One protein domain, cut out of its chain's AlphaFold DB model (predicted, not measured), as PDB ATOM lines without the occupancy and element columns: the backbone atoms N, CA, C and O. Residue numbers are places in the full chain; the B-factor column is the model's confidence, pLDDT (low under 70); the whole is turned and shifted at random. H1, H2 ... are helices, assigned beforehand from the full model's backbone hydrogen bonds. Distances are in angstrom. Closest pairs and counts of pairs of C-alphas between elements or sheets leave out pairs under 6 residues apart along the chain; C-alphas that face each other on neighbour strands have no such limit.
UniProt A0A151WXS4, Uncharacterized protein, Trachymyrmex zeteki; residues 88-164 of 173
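AT A GLANCE: This is residues 88 to 164 of the 173 residues of an uncharacterized protein of Trachymyrmex zeteki (UniProt A0A151WXS4). A small helical head has one long straight arm: H1 packs on H2 and on residues 130 to 137 of H3, and residues 138 to 164 stick out, of which 138 to 162 belong to H3. The printed part has 77 residues with three named helices, H1, H2, H3 in chain order, and no named strand: all helix. It is extended, with a radius of gyration of the C-alphas of 18.6 A and spans of 63 by 35 by 17 A.

IN THESE COORDINATES: H1 is residues 94 to 105, from C-alpha 94 at (3.821, -2.822, 99.698). H2 is residues 114 to 120. H3, residues 127 to 162, is 52.6 A long and ends at C-alpha 162 at (-17.528, -9.387, 68.639).

HOW THE PARTS SIT: With residues 100 to 104 alone, H1 touches H2, at a steep tilt of 49 degrees, opposite ways; the closest C-alphas, of Trp 104 and Val 117, are 6.2 A apart. H3 touches H1 with residues 130 to 137 alone, at a steep tilt of 53 degrees, opposite ways; the closest C-alphas, of Lys 97 and Trp 133, are 6.2 A apart. H2 and H3 are close but not clearly touching. In H1, H2 and H3 every O i to N i+4 pair is within hydrogen-bond range.

THE WHOLE: The C-alphas of Lys 115 and Thr 164, the two farthest apart, are 62.6 A apart. The printed part has no cut, and both links are short. The pLDDT is under 70 at residues 88 to 92, 139 to 149, 151 and 159 to 164.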
ATOM      1  N   ALA A  88       1.454  12.445 104.732       42.09
ATOM      2  CA  ALA A  88       2.316  11.494 104.048       42.09
ATOM      3  C   ALA A  88       3.104  10.779 105.151       42.09
ATOM      4  O   ALA A  88       4.309  10.920 105.339       42.09
ATOM      5  N   ILE A  89       2.331  10.061 105.964       44.94
ATOM      6  CA  ILE A  89       2.722   8.931 106.767       44.94
ATOM      7  C   ILE A  89       3.475   8.070 105.778       44.94
ATOM      8  O   ILE A  89       2.834   7.433 104.952       44.94
ATOM      9  N   ILE A  90       4.806   8.199 105.811       48.06
ATOM     10  CA  ILE A  90       5.826   7.388 105.150       48.06
ATOM     11  C   ILE A  90       5.135   6.289 104.356       48.06
ATOM     12  O   ILE A  90       4.776   5.276 104.957       48.06
ATOM     13  N   ASP A  91       4.850   6.529 103.074       55.69
ATOM     14  CA  ASP A  91       4.171   5.532 102.256       55.69
ATOM     15  C   ASP A  91       5.110   4.325 102.196       55.69
ATOM     16  O   ASP A  91       6.177   4.336 101.572       55.69
ATOM     17  N   VAL A  92       4.837   3.350 103.063       63.16
ATOM     18  CA  VAL A  92       5.668   2.169 103.197       63.16
ATOM     19  C   VAL A  92       5.249   1.281 102.055       63.16
ATOM     20  O   VAL A  92       4.161   0.705 102.085       63.16
ATOM     21  N   ASP A  93       6.142   1.194 101.079       74.38
ATOM     22  CA  ASP A  93       5.999   0.334  99.923       74.38
ATOM     23  C   ASP A  93       5.441  -1.058 100.292       74.38
ATOM     24  O   ASP A  93       5.789  -1.663 101.314       74.38
ATOM     25  N   ILE A  94       4.532  -1.563  99.458       74.06
ATOM     26  CA  ILE A  94       3.821  -2.822  99.698       74.06
ATOM     27  C   ILE A  94       4.805  -3.994  99.722       74.06
ATOM     28  O   ILE A  94       4.619  -4.926 100.510       74.06
ATOM     29  N   GLU A  95       5.865  -3.957  98.912       76.44
ATOM     30  CA  GLU A  95       6.899  -4.994  98.918       76.44
ATOM     31  C   GLU A  95       7.666  -4.997 100.244       76.44
ATOM     32  O   GLU A  95       7.913  -6.056 100.825       76.44
ATOM     33  N   TYR A  96       7.956  -3.812 100.788       83.50
ATOM     34  CA  TYR A  96       8.522  -3.679 102.130       83.50
ATOM     35  C   TYR A  96       7.604  -4.283 103.200       83.50
ATOM     36  O   TYR A  96       8.076  -5.037 104.056       83.50
ATOM     37  N   LYS A  97       6.295  -3.991 103.150       83.50
ATOM     38  CA  LYS A  97       5.309  -4.562 104.085       83.50
ATOM     39  C   LYS A  97       5.284  -6.090 104.002       83.50
ATOM     40  O   LYS A  97       5.321  -6.747 105.040       83.50
ATOM     41  N   LYS A  98       5.281  -6.651 102.785       84.81
ATOM     42  CA  LYS A  98       5.316  -8.105 102.547       84.81
ATOM     43  C   LYS A  98       6.566  -8.748 103.131       84.81
ATOM     44  O   LYS A  98       6.441  -9.635 103.968       84.81
ATOM     45  N   LYS A  99       7.754  -8.236 102.795       87.75
ATOM     46  CA  LYS A  99       9.033  -8.754 103.318       87.75
ATOM     47  C   LYS A  99       9.104  -8.691 104.844       87.75
ATOM     48  O   LYS A  99       9.639  -9.602 105.473       87.75
ATOM     49  N   ALA A 100       8.563  -7.631 105.449       86.88
ATOM     50  CA  ALA A 100       8.522  -7.484 106.901       86.88
ATOM     51  C   ALA A 100       7.603  -8.521 107.564       86.88
ATOM     52  O   ALA A 100       7.986  -9.117 108.570       86.88
ATOM     53  N   VAL A 101       6.415  -8.759 106.997       86.81
ATOM     54  CA  VAL A 101       5.454  -9.757 107.497       86.81
ATOM     55  C   VAL A 101       5.969 -11.181 107.280       86.81
ATOM     56  O   VAL A 101       5.893 -11.991 108.197       86.81
ATOM     57  N   GLU A 102       6.562 -11.480 106.123       89.12
ATOM     58  CA  GLU A 102       7.180 -12.782 105.834       89.12
ATOM     59  C   GLU A 102       8.322 -13.088 106.801       89.12
ATOM     60  O   GLU A 102       8.363 -14.166 107.386       89.12
ATOM     61  N   TYR A 103       9.216 -12.123 107.039       89.94
ATOM     62  CA  TYR A 103      10.292 -12.282 108.017       89.94
ATOM     63  C   TYR A 103       9.766 -12.423 109.446       89.94
ATOM     64  O   TYR A 103      10.303 -13.185 110.243       89.94
ATOM     65  N   TRP A 104       8.704 -11.700 109.790       91.00
ATOM     66  CA  TRP A 104       8.057 -11.855 111.086       91.00
ATOM     67  C   TRP A 104       7.432 -13.250 111.253       91.00
ATOM     68  O   TRP A 104       7.543 -13.844 112.324       91.00
ATOM     69  N   ARG A 105       6.847 -13.813 110.192       86.50
ATOM     70  CA  ARG A 105       6.272 -15.167 110.165       86.50
ATOM     71  C   ARG A 105       7.312 -16.282 110.015       86.50
ATOM     72  O   ARG A 105       7.006 -17.418 110.350       86.50
ATOM     73  N   SER A 106       8.538 -15.993 109.574       87.88
ATOM     74  CA  SER A 106       9.567 -17.006 109.279       87.88
ATOM     75  C   SER A 106      10.227 -17.642 110.512       87.88
ATOM     76  O   SER A 106      11.276 -18.278 110.394       87.88
ATOM     77  N   GLY A 107       9.700 -17.419 111.713       82.50
ATOM     78  CA  GLY A 107      10.258 -18.010 112.923       82.50
ATOM     79  C   GLY A 107       9.931 -19.505 113.014       82.50
ATOM     80  O   GLY A 107       8.825 -19.930 112.704       82.50
ATOM     81  N   LYS A 108      10.918 -20.316 113.417       70.88
ATOM     82  CA  LYS A 108      10.846 -21.791 113.360       70.88
ATOM     83  C   LYS A 108       9.769 -22.415 114.259       70.88
ATOM     84  O   LYS A 108       9.291 -23.497 113.949       70.88
ATOM     85  N   THR A 109       9.435 -21.773 115.375       71.81
ATOM     86  CA  THR A 109       8.471 -22.277 116.376       71.81
ATOM     87  C   THR A 109       7.363 -21.276 116.684       71.81
ATOM     88  O   THR A 109       6.241 -21.677 116.952       71.81
ATOM     89  N   ASN A 110       7.671 -19.981 116.627       78.12
ATOM     90  CA  ASN A 110       6.755 -18.861 116.812       78.12
ATOM     91  C   ASN A 110       7.217 -17.697 115.933       78.12
ATOM     92  O   ASN A 110       8.364 -17.687 115.482       78.12
ATOM     93  N   ASN A 111       6.360 -16.692 115.747       85.06
ATOM     94  CA  ASN A 111       6.725 -15.469 115.033       85.06
ATOM     95  C   ASN A 111       8.006 -14.837 115.619       85.06
ATOM     96  O   ASN A 111       8.218 -14.830 116.834       85.06
ATOM     97  N   VAL A 112       8.848 -14.276 114.752       86.38
ATOM     98  CA  VAL A 112      10.102 -13.612 115.129       86.38
ATOM     99  C   VAL A 112       9.807 -12.466 116.111       86.38
ATOM    100  O   VAL A 112       8.861 -11.700 115.902       86.38
ATOM    101  N   PRO A 113      10.596 -12.299 117.188       86.62
ATOM    102  CA  PRO A 113      10.354 -11.243 118.161       86.62
ATOM    103  C   PRO A 113      10.452  -9.855 117.520       86.62
ATOM    104  O   PRO A 113      11.317  -9.590 116.682       86.62
ATOM    105  N   LEU A 114       9.596  -8.933 117.974       83.88
ATOM    106  CA  LEU A 114       9.480  -7.580 117.417       83.88
ATOM    107  C   LEU A 114      10.826  -6.845 117.352       83.88
ATOM    108  O   LEU A 114      11.087  -6.167 116.366       83.88
ATOM    109  N   LYS A 115      11.700  -7.018 118.352       85.44
ATOM    110  CA  LYS A 115      13.036  -6.395 118.378       85.44
ATOM    111  C   LYS A 115      13.903  -6.819 117.185       85.44
ATOM    112  O   LYS A 115      14.583  -5.987 116.590       85.44
ATOM    113  N   SER A 116      13.847  -8.090 116.792       86.19
ATOM    114  CA  SER A 116      14.576  -8.604 115.627       86.19
ATOM    115  C   SER A 116      13.956  -8.117 114.318       86.19
ATOM    116  O   SER A 116      14.678  -7.756 113.389       86.19
ATOM    117  N   VAL A 117      12.622  -8.027 114.257       86.81
ATOM    118  CA  VAL A 117      11.925  -7.429 113.109       86.81
ATOM    119  C   VAL A 117      12.286  -5.949 112.975       86.81
ATOM    120  O   VAL A 117      12.618  -5.523 111.881       86.81
ATOM    121  N   GLN A 118      12.319  -5.188 114.068       88.38
ATOM    122  CA  GLN A 118      12.706  -3.773 114.104       88.38
ATOM    123  C   GLN A 118      14.146  -3.529 113.663       88.38
ATOM    124  O   GLN A 118      14.416  -2.567 112.943       88.38
ATOM    125  N   HIS A 119      15.063  -4.412 114.061       89.12
ATOM    126  CA  HIS A 119      16.462  -4.322 113.661       89.12
ATOM    127  C   HIS A 119      16.616  -4.373 112.132       89.12
ATOM    128  O   HIS A 119      17.381  -3.602 111.551       89.12
ATOM    129  N   ARG A 120      15.861  -5.258 111.467       85.69
ATOM    130  CA  ARG A 120      15.903  -5.437 110.006       85.69
ATOM    131  C   ARG A 120      14.966  -4.484 109.257       85.69
ATOM    132  O   ARG A 120      15.306  -3.985 108.189       85.69
ATOM    133  N   PHE A 121      13.805  -4.205 109.830       86.62
ATOM    134  CA  PHE A 121      12.738  -3.394 109.263       86.62
ATOM    135  C   PHE A 121      12.452  -2.201 110.177       86.62
ATOM    136  O   PHE A 121      11.474  -2.175 110.923       86.62
ATOM    137  N   ARG A 122      13.304  -1.172 110.087       83.62
ATOM    138  CA  ARG A 122      13.253   0.027 110.948       83.62
ATOM    139  C   ARG A 122      11.926   0.796 110.907       83.62
ATOM    140  O   ARG A 122      11.638   1.550 111.828       83.62
ATOM    141  N   LYS A 123      11.112   0.615 109.858       79.19
ATOM    142  CA  LYS A 123       9.786   1.248 109.734       79.19
ATOM    143  C   LYS A 123       8.701   0.536 110.560       79.19
ATOM    144  O   LYS A 123       7.591   1.046 110.679       79.19
ATOM    145  N   VAL A 124       8.998  -0.638 111.122       78.88
ATOM    146  CA  VAL A 124       8.070  -1.404 111.959       78.88
ATOM    147  C   VAL A 124       8.118  -0.875 113.390       78.88
ATOM    148  O   VAL A 124       8.960  -1.268 114.186       78.88
ATOM    149  N   SER A 125       7.202   0.016 113.757       76.56
ATOM    150  CA  SER A 125       7.196   0.605 115.105       76.56
ATOM    151  C   SER A 125       6.584  -0.304 116.175       76.56
ATOM    152  O   SER A 125       6.977  -0.237 117.336       76.56
ATOM    153  N   SER A 126       5.630  -1.165 115.812       75.88
ATOM    154  CA  SER A 126       4.880  -1.974 116.779       75.88
ATOM    155  C   SER A 126       4.399  -3.302 116.200       75.88
ATOM    156  O   SER A 126       4.223  -3.447 114.993       75.88
ATOM    157  N   LEU A 127       4.104  -4.260 117.084       76.50
ATOM    158  CA  LEU A 127       3.503  -5.542 116.702       76.50
ATOM    159  C   LEU A 127       2.114  -5.353 116.068       76.50
ATOM    160  O   LEU A 127       1.783  -6.011 115.088       76.50
ATOM    161  N   LYS A 128       1.325  -4.394 116.574       76.06
ATOM    162  CA  LYS A 128       0.019  -4.025 116.000       76.06
ATOM    163  C   LYS A 128       0.143  -3.621 114.529       76.06
ATOM    164  O   LYS A 128      -0.732  -3.940 113.733       76.06
ATOM    165  N   LEU A 129       1.232  -2.948 114.158       76.19
ATOM    166  CA  LEU A 129       1.493  -2.561 112.774       76.19
ATOM    167  C   LEU A 129       1.734  -3.780 111.869       76.19
ATOM    168  O   LEU A 129       1.234  -3.793 110.751       76.19
ATOM    169  N   LEU A 130       2.422  -4.815 112.363       79.00
ATOM    170  CA  LEU A 130       2.652  -6.058 111.613       79.00
ATOM    171  C   LEU A 130       1.352  -6.825 111.364       79.00
ATOM    172  O   LEU A 130       1.089  -7.199 110.226       79.00
ATOM    173  N   TYR A 131       0.504  -6.975 112.387       79.12
ATOM    174  CA  TYR A 131      -0.826  -7.574 112.218       79.12
ATOM    175  C   TYR A 131      -1.689  -6.792 111.219       79.12
ATOM    176  O   TYR A 131      -2.388  -7.381 110.397       79.12
ATOM    177  N   ARG A 132      -1.615  -5.454 111.241       77.31
ATOM    178  CA  ARG A 132      -2.325  -4.613 110.266       77.31
ATOM    179  C   ARG A 132      -1.800  -4.800 108.846       77.31
ATOM    180  O   ARG A 132      -2.597  -4.895 107.921       77.31
ATOM    181  N   TRP A 133      -0.483  -4.850 108.660       81.44
ATOM    182  CA  TRP A 133       0.111  -5.099 107.345       81.44
ATOM    183  C   TRP A 133      -0.232  -6.490 106.820       81.44
ATOM    184  O   TRP A 133      -0.541  -6.625 105.642       81.44
ATOM    185  N   GLU A 134      -0.249  -7.502 107.684       82.38
ATOM    186  CA  GLU A 134      -0.694  -8.850 107.333       82.38
ATOM    187  C   GLU A 134      -2.145  -8.852 106.829       82.38
ATOM    188  O   GLU A 134      -2.412  -9.347 105.733       82.38
ATOM    189  N   ALA A 135      -3.063  -8.222 107.568       76.06
ATOM    190  CA  ALA A 135      -4.457  -8.090 107.148       76.06
ATOM    191  C   ALA A 135      -4.585  -7.361 105.798       76.06
ATOM    192  O   ALA A 135      -5.299  -7.831 104.911       76.06
ATOM    193  N   GLN A 136      -3.839  -6.267 105.601       71.06
ATOM    194  CA  GLN A 136      -3.817  -5.532 104.331       71.06
ATOM    195  C   GLN A 136      -3.310  -6.393 103.165       71.06
ATOM    196  O   GLN A 136      -3.869  -6.325 102.072       71.06
ATOM    197  N   ILE A 137      -2.278  -7.216 103.369       75.00
ATOM    198  CA  ILE A 137      -1.739  -8.104 102.327       75.00
ATOM    199  C   ILE A 137      -2.768  -9.171 101.939       75.00
ATOM    200  O   ILE A 137      -3.007  -9.379 100.748       75.00
ATOM    201  N   ILE A 138      -3.410  -9.801 102.928       73.62
ATOM    202  CA  ILE A 138      -4.441 -10.825 102.703       73.62
ATOM    203  C   ILE A 138      -5.634 -10.214 101.959       73.62
ATOM    204  O   ILE A 138      -6.070 -10.731 100.929       73.62
ATOM    205  N   GLN A 139      -6.131  -9.071 102.432       67.12
ATOM    206  CA  GLN A 139      -7.282  -8.394 101.842       67.12
ATOM    207  C   GLN A 139      -6.981  -7.853 100.435       67.12
ATOM    208  O   GLN A 139      -7.826  -7.951  99.542       67.12
ATOM    209  N   SER A 140      -5.763  -7.353 100.202       61.19
ATOM    210  CA  SER A 140      -5.290  -6.954  98.872       61.19
ATOM    211  C   SER A 140      -5.240  -8.146  97.910       61.19
ATOM    212  O   SER A 140      -5.713  -8.030  96.781       61.19
ATOM    213  N   GLY A 141      -4.788  -9.321  98.366       61.38
ATOM    214  CA  GLY A 141      -4.827 -10.561  97.581       61.38
ATOM    215  C   GLY A 141      -6.245 -10.957  97.153       61.38
ATOM    216  O   GLY A 141      -6.474 -11.270  95.984       61.38
ATOM    217  N   ILE A 142      -7.219 -10.850  98.063       62.88
ATOM    218  CA  ILE A 142      -8.638 -11.131  97.778       62.88
ATOM    219  C   ILE A 142      -9.200 -10.133  96.756       62.88
ATOM    220  O   ILE A 142      -9.883 -10.528  95.808       62.88
ATOM    221  N   ARG A 143      -8.906  -8.836  96.913       65.44
ATOM    222  CA  ARG A 143      -9.375  -7.789  95.991       65.44
ATOM    223  C   ARG A 143      -8.769  -7.943  94.599       65.44
ATOM    224  O   ARG A 143      -9.498  -7.854  93.618       65.44
ATOM    225  N   ILE A 144      -7.464  -8.195  94.507       63.59
ATOM    226  CA  ILE A 144      -6.771  -8.415  93.230       63.59
ATOM    227  C   ILE A 144      -7.339  -9.650  92.525       63.59
ATOM    228  O   ILE A 144      -7.601  -9.592  91.328       63.59
ATOM    229  N   GLY A 145      -7.612 -10.732  93.260       54.25
ATOM    230  CA  GLY A 145      -8.275 -11.916  92.710       54.25
ATOM    231  C   GLY A 145      -9.660 -11.606  92.134       54.25
ATOM    232  O   GLY A 145      -9.956 -11.998  91.006       54.25
ATOM    233  N   LYS A 146     -10.483 -10.837  92.860       65.56
ATOM    234  CA  LYS A 146     -11.798 -10.384  92.376       65.56
ATOM    235  C   LYS A 146     -11.684  -9.495  91.137       65.56
ATOM    236  O   LYS A 146     -12.406  -9.710  90.173       65.56
ATOM    237  N   LEU A 147     -10.759  -8.536  91.128       63.97
ATOM    238  CA  LEU A 147     -10.524  -7.664  89.972       63.97
ATOM    239  C   LEU A 147     -10.040  -8.448  88.749       63.97
ATOM    240  O   LEU A 147     -10.478  -8.169  87.640       63.97
ATOM    241  N   LEU A 148      -9.193  -9.460  88.947       63.94
ATOM    242  CA  LEU A 148      -8.755 -10.356  87.879       63.94
ATOM    243  C   LEU A 148      -9.910 -11.215  87.346       63.94
ATOM    244  O   LEU A 148      -9.986 -11.478  86.150       63.94
ATOM    245  N   GLN A 149     -10.817 -11.665  88.212       63.16
ATOM    246  CA  GLN A 149     -12.025 -12.367  87.774       63.16
ATOM    247  C   GLN A 149     -12.953 -11.445  86.980       63.16
ATOM    248  O   GLN A 149     -13.432 -11.845  85.923       63.16
ATOM    249  N   ILE A 150     -13.151 -10.207  87.440       70.44
ATOM    250  CA  ILE A 150     -13.935  -9.196  86.722       70.44
ATOM    251  C   ILE A 150     -13.296  -8.898  85.364       70.44
ATOM    252  O   ILE A 150     -13.998  -8.902  84.360       70.44
ATOM    253  N   SER A 151     -11.977  -8.699  85.293       67.31
ATOM    254  CA  SER A 151     -11.305  -8.410  84.022       67.31
ATOM    255  C   SER A 151     -11.398  -9.579  83.043       67.31
ATOM    256  O   SER A 151     -11.696  -9.364  81.873       67.31
ATOM    257  N   LYS A 152     -11.228 -10.822  83.515       70.81
ATOM    258  CA  LYS A 152     -11.433 -12.030  82.700       70.81
ATOM    259  C   LYS A 152     -12.862 -12.130  82.180       70.81
ATOM    260  O   LYS A 152     -13.051 -12.438  81.009       70.81
ATOM    261  N   TYR A 153     -13.845 -11.864  83.037       73.00
ATOM    262  CA  TYR A 153     -15.252 -11.873  82.656       73.00
ATOM    263  C   TYR A 153     -15.542 -10.813  81.592       73.00
ATOM    264  O   TYR A 153     -16.055 -11.147  80.533       73.00
ATOM    265  N   VAL A 154     -15.125  -9.564  81.818       77.94
ATOM    266  CA  VAL A 154     -15.312  -8.457  80.868       77.94
ATOM    267  C   VAL A 154     -14.633  -8.747  79.530       77.94
ATOM    268  O   VAL A 154     -15.254  -8.546  78.492       77.94
ATOM    269  N   LEU A 155     -13.401  -9.266  79.531       74.19
ATOM    270  CA  LEU A 155     -12.703  -9.659  78.303       74.19
ATOM    271  C   LEU A 155     -13.435 -10.783  77.561       74.19
ATOM    272  O   LEU A 155     -13.576 -10.713  76.345       74.19
ATOM    273  N   ALA A 156     -13.934 -11.795  78.276       70.62
ATOM    274  CA  ALA A 156     -14.703 -12.881  77.675       70.62
ATOM    275  C   ALA A 156     -16.037 -12.390  77.092       70.62
ATOM    276  O   ALA A 156     -16.412 -12.797  75.996       70.62
ATOM    277  N   THR A 157     -16.739 -11.487  77.784       75.56
ATOM    278  CA  THR A 157     -17.970 -10.865  77.282       75.56
ATOM    279  C   THR A 157     -17.695  -9.990  76.064       75.56
ATOM    280  O   THR A 157     -18.448 -10.045  75.099       75.56
ATOM    281  N   TRP A 158     -16.604  -9.221  76.079       70.44
ATOM    282  CA  TRP A 158     -16.225  -8.347  74.973       70.44
ATOM    283  C   TRP A 158     -15.849  -9.158  73.723       70.44
ATOM    284  O   TRP A 158     -16.477  -8.987  72.680       70.44
ATOM    285  N   LEU A 159     -14.956 -10.144  73.857       69.19
ATOM    286  CA  LEU A 159     -14.578 -11.052  72.764       69.19
ATOM    287  C   LEU A 159     -15.756 -11.914  72.275       69.19
ATOM    288  O   LEU A 159     -15.894 -12.161  71.080       69.19
ATOM    289  N   GLY A 160     -16.643 -12.341  73.178       63.78
ATOM    290  CA  GLY A 160     -17.868 -13.063  72.823       63.78
ATOM    291  C   GLY A 160     -18.889 -12.196  72.078       63.78
ATOM    292  O   GLY A 160     -19.611 -12.700  71.222       63.78
ATOM    293  N   SER A 161     -18.925 -10.889  72.356       52.91
ATOM    294  CA  SER A 161     -19.824  -9.935  71.695       52.91
ATOM    295  C   SER A 161     -19.358  -9.499  70.300       52.91
ATOM    296  O   SER A 161     -20.192  -9.120  69.475       52.91
ATOM    297  N   GLU A 162     -18.062  -9.616  69.991       52.53
ATOM    298  CA  GLU A 162     -17.528  -9.387  68.639       52.53
ATOM    299  C   GLU A 162     -17.817 -10.558  67.683       52.53
ATOM    300  O   GLU A 162     -17.974 -10.352  66.480       52.53
ATOM    301  N   GLY A 163     -18.014 -11.775  68.205       45.66
ATOM    302  CA  GLY A 163     -18.377 -12.955  67.410       45.66
ATOM    303  C   GLY A 163     -19.808 -12.954  66.848       45.66
ATOM    304  O   GLY A 163     -20.138 -13.806  66.029       45.66
ATOM    305  N   THR A 164     -20.675 -12.021  67.261       43.78
ATOM    306  CA  THR A 164     -22.087 -11.965  66.818       43.78
ATOM    307  C   THR A 164     -22.412 -10.732  65.963       43.78
ATOM    308  O   THR A 164     -23.556 -10.559  65.549       43.78
TER     309      THR A 164